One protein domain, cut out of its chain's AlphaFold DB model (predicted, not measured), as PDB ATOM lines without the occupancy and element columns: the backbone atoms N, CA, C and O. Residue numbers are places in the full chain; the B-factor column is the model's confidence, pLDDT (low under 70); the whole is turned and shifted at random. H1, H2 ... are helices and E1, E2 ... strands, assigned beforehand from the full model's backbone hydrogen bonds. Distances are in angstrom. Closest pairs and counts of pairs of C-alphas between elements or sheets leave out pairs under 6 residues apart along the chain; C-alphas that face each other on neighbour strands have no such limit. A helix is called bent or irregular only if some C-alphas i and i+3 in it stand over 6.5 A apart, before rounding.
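AT A GLANCE: This is residues 2 to 87 of the 136 residues of an uncharacterized protein of Clostridium sp. AM45-5 (UniProt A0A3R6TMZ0). Look for a small three-stranded sheet with three helices laid over one of its faces, H1, H2 and H3 side by side with H2 in the middle, and the other face bare. The helices run along the strands, and residues 81 to 87 fold back from H3 toward the edge strand E3. The printed part has 86 residues, with three named helices and three named strands in the order E1 E2 H1 H2 E3 H3; the sheet's order is E1 - E2 - E3, all antiparallel. The class is mixed, helices and strands. The whole is compact, with a radius of gyration of the C-alphas of 12.4 A and spans of 36 by 32 by 19 A.

HOW THE PARTS SIT: Begin with E2, residues 14 to 21, the inner strand. It forms a hairpin with E1, residues 4 to 11, antiparallel at 165 degrees; find N 5 and O 20 at 2.8 A, within hydrogen-bond range. On its other side is E3, residues 57 to 62, antiparallel at 170 degrees, with N 17 and O 59 at 2.9 A, within hydrogen-bond range. Two layers, helices on one face of a sheet, are made with three helices. H1, residues 22 to 37, lies over E1 and E2 at a height over the sheet of 10.3 A. H2, residues 44 to 53, lies over E3 at 9.8 A. H3, residues 65 to 80, also lies over E3, at 7.9 A. H1 and H2, a helical hairpin, only just touch, with 3 pairs of C-alphas within 8 A, and H1 does so with residues 27 to 28 alone; the closest C-alphas, of Ile 28 and Tyr 47, are 7.2 A apart, and the tilt is shallow, 24 degrees, opposite ways. H2 and H3 touch, H3 with residues 75 to 79 alone, the closest C-alphas being those of Val 48 and Val 75 at 6.8 A; they run the same way at a shallow tilt of 16 degrees. H1 and H3 are apart. Every O i to N i+4 pair is within hydrogen-bond range in H2, against 9 of 12 in H1 and 10 of 12 in H3.

IN THESE COORDINATES: Find C-alpha 4 at (31.043, 37.003, -26.935); from there E1 runs 23.2 A. E2 measures 23.7 A, E3 17.4 A, H1 23.1 A and H2 14.2 A. H3 runs 20.9 A and ends at C-alpha 80, (23.272, 35.527, -8.090). H1 and H3 are only just irregular: C-alphas 23 and 26 are 6.7 A apart, and C-alphas 73 and 76 are 6.51 A apart.

THE WHOLE: The C-alphas farthest apart, of Asp 2 and Trp 66, are 37.1 A apart. The printed part has no cut and no long link. The mean pLDDT of the printed part is 90.0; residue 2 is under 70.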
ATOM      1  N   ASP A   2      30.420  37.398 -33.639       61.19
ATOM      2  CA  ASP A   2      31.550  37.215 -32.707       61.19
ATOM      3  C   ASP A   2      31.492  38.162 -31.485       61.19
ATOM      4  O   ASP A   2      32.481  38.787 -31.106       61.19
ATOM      5  N   LYS A   3      30.294  38.355 -30.909       72.06
ATOM      6  CA  LYS A   3      30.062  39.342 -29.829       72.06
ATOM      7  C   LYS A   3      30.552  38.867 -28.451       72.06
ATOM      8  O   LYS A   3      30.805  39.692 -27.577       72.06
ATOM      9  N   PHE A   4      30.674  37.561 -28.233       80.06
ATOM     10  CA  PHE A   4      31.043  37.003 -26.935       80.06
ATOM     11  C   PHE A   4      32.009  35.831 -27.076       80.06
ATOM     12  O   PHE A   4      32.152  35.240 -28.144       80.06
ATOM     13  N   LYS A   5      32.708  35.533 -25.983       88.06
ATOM     14  CA  LYS A   5      33.695  34.466 -25.884       88.06
ATOM     15  C   LYS A   5      33.405  33.631 -24.646       88.06
ATOM     16  O   LYS A   5      33.031  34.154 -23.594       88.06
ATOM     17  N   THR A   6      33.608  32.332 -24.787       91.50
ATOM     18  CA  THR A   6      33.577  31.378 -23.688       91.50
ATOM     19  C   THR A   6      35.002  30.991 -23.305       91.50
ATOM     20  O   THR A   6      35.894  30.928 -24.152       91.50
ATOM     21  N   VAL A   7      35.246  30.777 -22.014       93.38
ATOM     22  CA  VAL A   7      36.530  30.286 -21.497       93.38
ATOM     23  C   VAL A   7      36.264  29.262 -20.409       93.38
ATOM     24  O   VAL A   7      35.449  29.497 -19.523       93.38
ATOM     25  N   SER A   8      36.998  28.152 -20.437       93.12
ATOM     26  CA  SER A   8      36.996  27.141 -19.383       93.12
ATOM     27  C   SER A   8      38.412  26.945 -18.847       93.12
ATOM     28  O   SER A   8      39.322  26.571 -19.584       93.12
ATOM     29  N   LEU A   9      38.585  27.148 -17.543       92.88
ATOM     30  CA  LEU A   9      39.839  26.962 -16.821       92.88
ATOM     31  C   LEU A   9      39.770  25.680 -15.988       92.88
ATOM     32  O   LEU A   9      38.939  25.541 -15.085       92.88
ATOM     33  N   GLN A  10      40.657  24.733 -16.292       90.06
ATOM     34  CA  GLN A  10      40.763  23.467 -15.573       90.06
ATOM     35  C   GLN A  10      41.738  23.595 -14.397       90.06
ATOM     36  O   GLN A  10      42.901  23.944 -14.576       90.06
ATOM     37  N   PHE A  11      41.277  23.229 -13.203       85.81
ATOM     38  CA  PHE A  11      42.080  23.120 -11.986       85.81
ATOM     39  C   PHE A  11      42.096  21.666 -11.487       85.81
ATOM     40  O   PHE A  11      41.267  20.845 -11.890       85.81
ATOM     41  N   ALA A  12      43.001  21.341 -10.558       83.88
ATOM     42  CA  ALA A  12      43.119  19.987 -10.001       83.88
ATOM     43  C   ALA A  12      41.810  19.474  -9.368       83.88
ATOM     44  O   ALA A  12      41.487  18.291  -9.442       83.88
ATOM     45  N   ASN A  13      41.028  20.373  -8.761       82.81
ATOM     46  CA  ASN A  13      39.830  20.018  -7.998       82.81
ATOM     47  C   ASN A  13      38.513  20.400  -8.688       82.81
ATOM     48  O   ASN A  13      37.448  20.296  -8.070       82.81
ATOM     49  N   GLY A  14      38.548  20.871  -9.931       87.12
ATOM     50  CA  GLY A  14      37.352  21.384 -10.586       87.12
ATOM     51  C   GLY A  14      37.640  22.202 -11.830       87.12
ATOM     52  O   GLY A  14      38.765  22.252 -12.316       87.12
ATOM     53  N   ARG A  15      36.600  22.839 -12.346       91.19
ATOM     54  CA  ARG A  15      36.641  23.674 -13.540       91.19
ATOM     55  C   ARG A  15      35.841  24.935 -13.281       91.19
ATOM     56  O   ARG A  15      34.740  24.847 -12.744       91.19
ATOM     57  N   ILE A  16      36.390  26.073 -13.676       94.31
ATOM     58  CA  ILE A  16      35.686  27.354 -13.689       94.31
ATOM     59  C   ILE A  16      35.432  27.708 -15.144       94.31
ATOM     60  O   ILE A  16      36.309  27.502 -15.981       94.31
ATOM     61  N   TYR A  17      34.244  28.198 -15.457       95.19
ATOM     62  CA  TYR A  17      33.862  28.539 -16.817       95.19
ATOM     63  C   TYR A  17      33.184  29.900 -16.867       95.19
ATOM     64  O   TYR A  17      32.539  30.323 -15.907       95.19
ATOM     65  N   PHE A  18      33.378  30.586 -17.987       95.56
ATOM     66  CA  PHE A  18      33.030  31.984 -18.172       95.56
ATOM     67  C   PHE A  18      32.372  32.203 -19.529       95.56
ATOM     68  O   PHE A  18      32.796  31.609 -20.524       95.56
ATOM     69  N   VAL A  19      31.386  33.097 -19.569       93.31
ATOM     70  CA  VAL A  19      30.759  33.616 -20.791       93.31
ATOM     71  C   VAL A  19      30.680  35.129 -20.664       93.31
ATOM     72  O   VAL A  19      30.131  35.656 -19.701       93.31
ATOM     73  N   GLY A  20      31.229  35.857 -21.625       91.69
ATOM     74  CA  GLY A  20      31.239  37.314 -21.568       91.69
ATOM     75  C   GLY A  20      31.610  37.924 -22.901       91.69
ATOM     76  O   GLY A  20      31.961  37.216 -23.847       91.69
ATOM     77  N   ARG A  21      31.550  39.253 -22.987       88.81
ATOM     78  CA  ARG A  21      31.944  39.939 -24.218       88.81
ATOM     79  C   ARG A  21      33.421  39.693 -24.519       88.81
ATOM     80  O   ARG A  21      34.253  39.588 -23.611       88.81
ATOM     81  N   LYS A  22      33.752  39.574 -25.804       87.50
ATOM     82  CA  LYS A  22      35.104  39.200 -26.252       87.50
ATOM     83  C   LYS A  22      36.166  40.169 -25.715       87.50
ATOM     84  O   LYS A  22      37.248  39.733 -25.332       87.50
ATOM     85  N   GLU A  23      35.822  41.452 -25.625       89.44
ATOM     86  CA  GLU A  23      36.668  42.547 -25.153       89.44
ATOM     87  C   GLU A  23      36.919  42.579 -23.642       89.44
ATOM     88  O   GLU A  23      37.797  43.319 -23.217       89.44
ATOM     89  N   VAL A  24      36.204  41.792 -22.830       92.00
ATOM     90  CA  VAL A  24      36.436  41.732 -21.370       92.00
ATOM     91  C   VAL A  24      36.959  40.379 -20.898       92.00
ATOM     92  O   VAL A  24      37.639  40.294 -19.880       92.00
ATOM     93  N   ILE A  25      36.707  39.307 -21.654       92.94
ATOM     94  CA  ILE A  25      37.148  37.952 -21.289       92.94
ATOM     95  C   ILE A  25      38.677  37.841 -21.167       92.94
ATOM     96  O   ILE A  25      39.168  37.006 -20.405       92.94
ATOM     97  N   TRP A  26      39.440  38.693 -21.861       93.19
ATOM     98  CA  TRP A  26      40.902  38.679 -21.778       93.19
ATOM     99  C   TRP A  26      41.434  38.952 -20.362       93.19
ATOM    100  O   TRP A  26      42.476  38.401 -20.013       93.19
ATOM    101  N   HIS A  27      40.711  39.707 -19.521       94.00
ATOM    102  CA  HIS A  27      41.097  39.948 -18.125       94.00
ATOM    103  C   HIS A  27      41.186  38.644 -17.319       94.00
ATOM    104  O   HIS A  27      42.100  38.452 -16.515       94.00
ATOM    105  N   ILE A  28      40.264  37.707 -17.572       95.88
ATOM    106  CA  ILE A  28      40.241  36.396 -16.913       95.88
ATOM    107  C   ILE A  28      41.442  35.555 -17.343       95.88
ATOM    108  O   ILE A  28      42.115  34.956 -16.499       95.88
ATOM    109  N   THR A  29      41.713  35.503 -18.651       94.19
ATOM    110  CA  THR A  29      42.822  34.708 -19.190       94.19
ATOM    111  C   THR A  29      44.170  35.286 -18.784       94.19
ATOM    112  O   THR A  29      45.034  34.539 -18.343       94.19
ATOM    113  N   GLU A  30      44.328  36.610 -18.814       93.69
ATOM    114  CA  GLU A  30      45.569  37.264 -18.406       93.69
ATOM    115  C   GLU A  30      45.877  37.014 -16.923       93.69
ATOM    116  O   GLU A  30      47.005  36.658 -16.576       93.69
ATOM    117  N   TYR A  31      44.882  37.148 -16.037       94.06
ATOM    118  CA  TYR A  31      45.074  36.837 -14.621       94.06
ATOM    119  C   TYR A  31      45.481  35.371 -14.413       94.06
ATOM    120  O   TYR A  31      46.360  35.082 -13.597       94.06
ATOM    121  N   PHE A  32      44.869  34.437 -15.149       93.25
ATOM    122  CA  PHE A  32      45.245  33.028 -15.084       93.25
ATOM    123  C   PHE A  32      46.694  32.803 -15.546       93.25
ATOM    124  O   PHE A  32      47.481  32.202 -14.814       93.25
ATOM    125  N   ASP A  33      47.072  33.340 -16.703       91.75
ATOM    126  CA  ASP A  33      48.402  33.143 -17.277       91.75
ATOM    127  C   ASP A  33      49.500  33.777 -16.414       91.75
ATOM    128  O   ASP A  33      50.517  33.136 -16.144       91.75
ATOM    129  N   ARG A  34      49.278  34.989 -15.884       89.81
ATOM    130  CA  ARG A  34      50.228  35.655 -14.975       89.81
ATOM    131  C   ARG A  34      50.486  34.840 -13.708       89.81
ATOM    132  O   ARG A  34      51.637  34.709 -13.296       89.81
ATOM    133  N   ASN A  35      49.445  34.283 -13.088       90.19
ATOM    134  CA  ASN A  35      49.626  33.442 -11.900       90.19
ATOM    135  C   ASN A  35      50.322  32.127 -12.241       90.19
ATOM    136  O   ASN A  35      51.201  31.699 -11.501       90.19
ATOM    137  N   LYS A  36      50.013  31.528 -13.392       86.94
ATOM    138  CA  LYS A  36      50.694  30.316 -13.847       86.94
ATOM    139  C   LYS A  36      52.191  30.547 -14.081       86.94
ATOM    140  O   LYS A  36      52.995  29.722 -13.662       86.94
ATOM    141  N   ILE A  37      52.566  31.660 -14.715       87.56
ATOM    142  CA  ILE A  37      53.971  32.015 -14.991       87.56
ATOM    143  C   ILE A  37      54.739  32.291 -13.691       87.56
ATOM    144  O   ILE A  37      55.880  31.863 -13.546       87.56
ATOM    145  N   ASN A  38      54.106  32.967 -12.733       86.56
ATOM    146  CA  ASN A  38      54.755  33.390 -11.490       86.56
ATOM    147  C   ASN A  38      54.648  32.365 -10.346       86.56
ATOM    148  O   ASN A  38      54.970  32.707  -9.210       86.56
ATOM    149  N   ASN A  39      54.161  31.143 -10.607       81.94
ATOM    150  CA  ASN A  39      53.789  30.165  -9.570       81.94
ATOM    151  C   ASN A  39      52.883  30.765  -8.473       81.94
ATOM    152  O   ASN A  39      52.961  30.403  -7.299       81.94
ATOM    153  N   GLY A  40      52.037  31.717  -8.862       78.88
ATOM    154  CA  GLY A  40      51.093  32.401  -7.995       78.88
ATOM    155  C   GLY A  40      49.905  31.520  -7.625       78.88
ATOM    156  O   GLY A  40      49.521  30.590  -8.339       78.88
ATOM    157  N   HIS A  41      49.286  31.836  -6.493       83.88
ATOM    158  CA  HIS A  41      48.057  31.178  -6.072       83.88
ATOM    159  C   HIS A  41      46.850  31.726  -6.843       83.88
ATOM    160  O   HIS A  41      46.657  32.935  -6.961       83.88
ATOM    161  N   HIS A  42      45.999  30.819  -7.317       85.31
ATOM    162  CA  HIS A  42      44.723  31.161  -7.936       85.31
ATOM    163  C   HIS A  42      43.625  31.204  -6.873       85.31
ATOM    164  O   HIS A  42      43.222  30.162  -6.353       85.31
ATOM    165  N   TYR A  43      43.125  32.403  -6.581       88.00
ATOM    166  CA  TYR A  43      42.036  32.605  -5.627       88.00
ATOM    167  C   TYR A  43      40.701  32.706  -6.356       88.00
ATOM    168  O   TYR A  43      40.528  33.529  -7.257       88.00
ATOM    169  N   ILE A  44      39.742  31.873  -5.963       90.00
ATOM    170  CA  ILE A  44      38.410  31.852  -6.572       90.00
ATOM    171  C   ILE A  44      37.648  33.154  -6.329       90.00
ATOM    172  O   ILE A  44      36.926  33.617  -7.207       90.00
ATOM    173  N   GLU A  45      37.873  33.782  -5.179       91.62
ATOM    174  CA  GLU A  45      37.363  35.098  -4.817       91.62
ATOM    175  C   GLU A  45      37.721  36.131  -5.880       91.62
ATOM    176  O   GLU A  45      36.849  36.873  -6.320       91.62
ATOM    177  N   LYS A  46      38.968  36.110  -6.373       94.19
ATOM    178  CA  LYS A  46      39.416  37.055  -7.394       94.19
ATOM    179  C   LYS A  46      38.718  36.824  -8.733       94.19
ATOM    180  O   LYS A  46      38.384  37.793  -9.406       94.19
ATOM    181  N   TYR A  47      38.447  35.571  -9.108       95.06
ATOM    182  CA  TYR A  47      37.641  35.272 -10.299       95.06
ATOM    183  C   TYR A  47      36.195  35.752 -10.158       95.06
ATOM    184  O   TYR A  47      35.658  36.302 -11.114       95.06
ATOM    185  N   VAL A  48      35.590  35.600  -8.976       95.75
ATOM    186  CA  VAL A  48      34.246  36.132  -8.689       95.75
ATOM    187  C   VAL A  48      34.236  37.657  -8.760       95.75
ATOM    188  O   VAL A  48      33.329  38.229  -9.357       95.75
ATOM    189  N   ASP A  49      35.242  38.318  -8.187       96.31
ATOM    190  CA  ASP A  49      35.345  39.777  -8.211       96.31
ATOM    191  C   ASP A  49      35.502  40.295  -9.646       96.31
ATOM    192  O   ASP A  49      34.773  41.198 -10.041       96.31
ATOM    193  N   MET A  50      36.373  39.677 -10.456       96.81
ATOM    194  CA  MET A  50      36.525  40.026 -11.876       96.81
ATOM    195  C   MET A  50      35.251  39.752 -12.680       96.81
ATOM    196  O   MET A  50      34.911  40.524 -13.572       96.81
ATOM    197  N   ALA A  51      34.535  38.665 -12.374       96.50
ATOM    198  CA  ALA A  51      33.272  38.360 -13.033       96.50
ATOM    199  C   ALA A  51      32.236  39.467 -12.791       96.50
ATOM    200  O   ALA A  51      31.578  39.905 -13.729       96.50
ATOM    201  N   ILE A  52      32.147  39.965 -11.557       96.00
ATOM    202  CA  ILE A  52      31.264  41.080 -11.196       96.00
ATOM    203  C   ILE A  52      31.739  42.389 -11.839       96.00
ATOM    204  O   ILE A  52      30.943  43.061 -12.486       96.00
ATOM    205  N   GLU A  53      33.022  42.729 -11.697       95.88
ATOM    206  CA  GLU A  53      33.612  43.977 -12.206       95.88
ATOM    207  C   GLU A  53      33.412  44.134 -13.717       95.88
ATOM    208  O   GLU A  53      33.054  45.209 -14.193       95.88
ATOM    209  N   TYR A  54      33.595  43.048 -14.469       94.88
ATOM    210  CA  TYR A  54      33.528  43.058 -15.928       94.88
ATOM    211  C   TYR A  54      32.210  42.528 -16.500       94.88
ATOM    212  O   TYR A  54      32.107  42.341 -17.714       94.88
ATOM    213  N   ASN A  55      31.203  42.288 -15.652       92.94
ATOM    214  CA  ASN A  55      29.896  41.759 -16.052       92.94
ATOM    215  C   ASN A  55      30.013  40.476 -16.908       92.94
ATOM    216  O   ASN A  55      29.451  40.359 -18.001       92.94
ATOM    217  N   ILE A  56      30.811  39.529 -16.418       94.75
ATOM    218  CA  ILE A  56      31.072  38.228 -17.034       94.75
ATOM    219  C   ILE A  56      30.266  37.178 -16.280       94.75
ATOM    220  O   ILE A  56      30.364  37.053 -15.059       94.75
ATOM    221  N   TYR A  57      29.507  36.377 -17.015       95.31
ATOM    222  CA  TYR A  57      28.836  35.228 -16.437       95.31
ATOM    223  C   TYR A  57      29.867  34.172 -16.054       95.31
ATOM    224  O   TYR A  57      30.746  33.836 -16.848       95.31
ATOM    225  N   MET A  58      29.748  33.628 -14.849       96.25
ATOM    226  CA  MET A  58      30.685  32.661 -14.292       96.25
ATOM    227  C   MET A  58      29.942  31.479 -13.678       96.25
ATOM    228  O   MET A  58      28.941  31.628 -12.974       96.25
ATOM    229  N   GLY A  59      30.490  30.292 -13.887       94.69
ATOM    230  CA  GLY A  59      30.090  29.095 -13.171       94.69
ATOM    231  C   GLY A  59      31.289  28.251 -12.772       94.69
ATOM    232  O   GLY A  59      32.433  28.485 -13.171       94.69
ATOM    233  N   ILE A  60      31.029  27.270 -11.916       92.50
ATOM    234  CA  ILE A  60      32.055  26.382 -11.380       92.50
ATOM    235  C   ILE A  60      31.502  24.972 -11.200       92.50
ATOM    236  O   ILE A  60      30.363  24.772 -10.782       92.50
ATOM    237  N   MET A  61      32.338  23.982 -11.499       89.31
ATOM    238  CA  MET A  61      32.108  22.575 -11.198       89.31
ATOM    239  C   MET A  61      33.243  22.041 -10.334       89.31
ATOM    240  O   MET A  61      34.419  22.226 -10.648       89.31
ATOM    241  N   SER A  62      32.904  21.296  -9.285       87.25
ATOM    242  CA  SER A  62      33.882  20.539  -8.508       87.25
ATOM    243  C   SER A  62      33.421  19.111  -8.268       87.25
ATOM    244  O   SER A  62      32.234  18.838  -8.092       87.25
ATOM    245  N   LYS A  63      34.386  18.189  -8.225       81.44
ATOM    246  CA  LYS A  63      34.153  16.785  -7.869       81.44
ATOM    247  C   LYS A  63      34.170  16.555  -6.351       81.44
ATOM    248  O   LYS A  63      33.630  15.558  -5.891       81.44
ATOM    249  N   LYS A  64      34.755  17.471  -5.565       87.12
ATOM    250  CA  LYS A  64      34.898  17.337  -4.104       87.12
ATOM    251  C   LYS A  64      33.703  17.956  -3.376       87.12
ATOM    252  O   LYS A  64      33.341  19.092  -3.666       87.12
ATOM    253  N   LEU A  65      33.128  17.241  -2.404       84.00
ATOM    254  CA  LEU A  65      31.934  17.679  -1.663       84.00
ATOM    255  C   LEU A  65      32.114  19.051  -0.993       84.00
ATOM    256  O   LEU A  65      31.299  19.939  -1.207       84.00
ATOM    257  N   TRP A  66      33.211  19.254  -0.259       84.00
ATOM    258  CA  TRP A  66      33.506  20.539   0.389       84.00
ATOM    259  C   TRP A  66      33.583  21.705  -0.594       84.00
ATOM    260  O   TRP A  66      33.052  22.780  -0.331       84.00
ATOM    261  N   ASN A  67      34.174  21.474  -1.765       83.12
ATOM    262  CA  ASN A  67      34.235  22.491  -2.804       83.12
ATOM    263  C   ASN A  67      32.852  22.774  -3.389       83.12
ATOM    264  O   ASN A  67      32.573  23.927  -3.679       83.12
ATOM    265  N   LYS A  68      31.979  21.767  -3.540       83.38
ATOM    266  CA  LYS A  68      30.584  21.989  -3.960       83.38
ATOM    267  C   LYS A  68      29.847  22.883  -2.961       83.38
ATOM    268  O   LYS A  68      29.261  23.872  -3.381       83.38
ATOM    269  N   ILE A  69      29.973  22.605  -1.660       85.94
ATOM    270  CA  ILE A  69      29.395  23.443  -0.595       85.94
ATOM    271  C   ILE A  69      29.938  24.873  -0.687       85.94
ATOM    272  O   ILE A  69      29.165  25.824  -0.687       85.94
ATOM    273  N   PHE A  70      31.255  25.042  -0.828       84.75
ATOM    274  CA  PHE A  70      31.856  26.364  -1.007       84.75
ATOM    275  C   PHE A  70      31.323  27.080  -2.260       84.75
ATOM    276  O   PHE A  70      30.967  28.255  -2.199       84.75
ATOM    277  N   CYS A  71      31.217  26.378  -3.392       84.94
ATOM    278  CA  CYS A  71      30.648  26.926  -4.624       84.94
ATOM    279  C   CYS A  71      29.213  27.412  -4.396       84.94
ATOM    280  O   CYS A  71      28.874  28.522  -4.797       84.94
ATOM    281  N   ASP A  72      28.387  26.614  -3.724       83.25
ATOM    282  CA  ASP A  72      26.989  26.949  -3.463       83.25
ATOM    283  C   ASP A  72      26.849  28.121  -2.481       83.25
ATOM    284  O   ASP A  72      26.129  29.084  -2.748       83.25
ATOM    285  N   CYS A  73      27.572  28.084  -1.361       86.12
ATOM    286  CA  CYS A  73      27.444  29.083  -0.303       86.12
ATOM    287  C   CYS A  73      28.108  30.421  -0.643       86.12
ATOM    288  O   CYS A  73      27.587  31.470  -0.257       86.12
ATOM    289  N   PHE A  74      29.248  30.399  -1.338       88.38
ATOM    290  CA  PHE A  74      30.039  31.595  -1.622       88.38
ATOM    291  C   PHE A  74      29.857  32.070  -3.064       88.38
ATOM    292  O   PHE A  74      29.360  33.173  -3.291       88.38
ATOM    293  N   VAL A  75      30.216  31.238  -4.044       91.75
ATOM    294  CA  VAL A  75      30.281  31.645  -5.458       91.75
ATOM    295  C   VAL A  75      28.888  31.944  -6.005       91.75
ATOM    296  O   VAL A  75      28.626  33.072  -6.423       91.75
ATOM    297  N   LYS A  76      27.966  30.973  -5.930       93.06
ATOM    298  CA  LYS A  76      26.588  31.140  -6.417       93.06
ATOM    299  C   LYS A  76      25.900  32.296  -5.710       93.06
ATOM    300  O   LYS A  76      25.329  33.162  -6.360       93.06
ATOM    301  N   ARG A  77      26.005  32.365  -4.378       91.50
ATOM    302  CA  ARG A  77      25.376  33.435  -3.596       91.50
ATOM    303  C   ARG A  77      25.880  34.826  -3.981       91.50
ATOM    304  O   ARG A  77      25.076  35.754  -4.007       91.50
ATOM    305  N   ARG A  78      27.180  35.002  -4.248       94.69
ATOM    306  CA  ARG A  78      27.725  36.300  -4.675       94.69
ATOM    307  C   ARG A  78      27.284  36.651  -6.091       94.69
ATOM    308  O   ARG A  78      26.774  37.747  -6.285       94.69
ATOM    309  N   LEU A  79      27.420  35.728  -7.040       94.88
ATOM    310  CA  LEU A  79      27.098  35.970  -8.448       94.88
ATOM    311  C   LEU A  79      25.592  36.135  -8.703       94.88
ATOM    312  O   LEU A  79      25.204  36.978  -9.507       94.88
ATOM    313  N   ASN A  80      24.733  35.408  -7.978       93.50
ATOM    314  CA  ASN A  80      23.272  35.527  -8.090       93.50
ATOM    315  C   ASN A  80      22.764  36.934  -7.753       93.50
ATOM    316  O   ASN A  80      21.767  37.359  -8.320       93.50
ATOM    317  N   LYS A  81      23.447  37.688  -6.877       93.75
ATOM    318  CA  LYS A  81      23.075  39.087  -6.580       93.75
ATOM    319  C   LYS A  81      23.173  40.005  -7.800       93.75
ATOM    320  O   LYS A  81      22.520  41.039  -7.820       93.75
ATOM    321  N   TYR A  82      23.988  39.622  -8.777       94.00
ATOM    322  CA  TYR A  82      24.235  40.365 -10.011       94.00
ATOM    323  C   TYR A  82      23.664  39.643 -11.241       94.00
ATOM    324  O   TYR A  82      23.889  40.085 -12.358       94.00
ATOM    325  N   ASN A  83      22.945  38.525 -11.057       92.94
ATOM    326  CA  ASN A  83      22.490  37.635 -12.135       92.94
ATOM    327  C   ASN A  83      23.627  37.100 -13.031       92.94
ATOM    328  O   ASN A  83      23.420  36.831 -14.207       92.94
ATOM    329  N   LEU A  84      24.828  36.924 -12.471       94.94
ATOM    330  CA  LEU A  84      26.023  36.496 -13.214       94.94
ATOM    331  C   LEU A  84      26.361  35.015 -13.044       94.94
ATOM    332  O   LEU A  84      27.323  34.526 -13.635       94.94
ATOM    333  N   PHE A  85      25.615  34.281 -12.222       95.00
ATOM    334  CA  PHE A  85      25.841  32.848 -12.093       95.00
ATOM    335  C   PHE A  85      25.291  32.122 -13.320       95.00
ATOM    336  O   PHE A  85      24.142  32.343 -13.700       95.00
ATOM    337  N   ILE A  86      26.078  31.205 -13.882       92.81
ATOM    338  CA  ILE A  86      25.623  30.312 -14.949       92.81
ATOM    339  C   ILE A  86      25.806  28.844 -14.575       92.81
ATOM    340  O   ILE A  86      26.871  28.460 -14.081       92.81
ATOM    341  N   PRO A  87      24.791  28.000 -14.825       90.88
ATOM    342  CA  PRO A  87      24.946  26.558 -14.760       90.88
ATOM    343  C   PRO A  87      25.749  26.043 -15.966       90.88
ATOM    344  O   PRO A  87      25.952  26.747 -16.959       90.88
TER     345      PRO A  87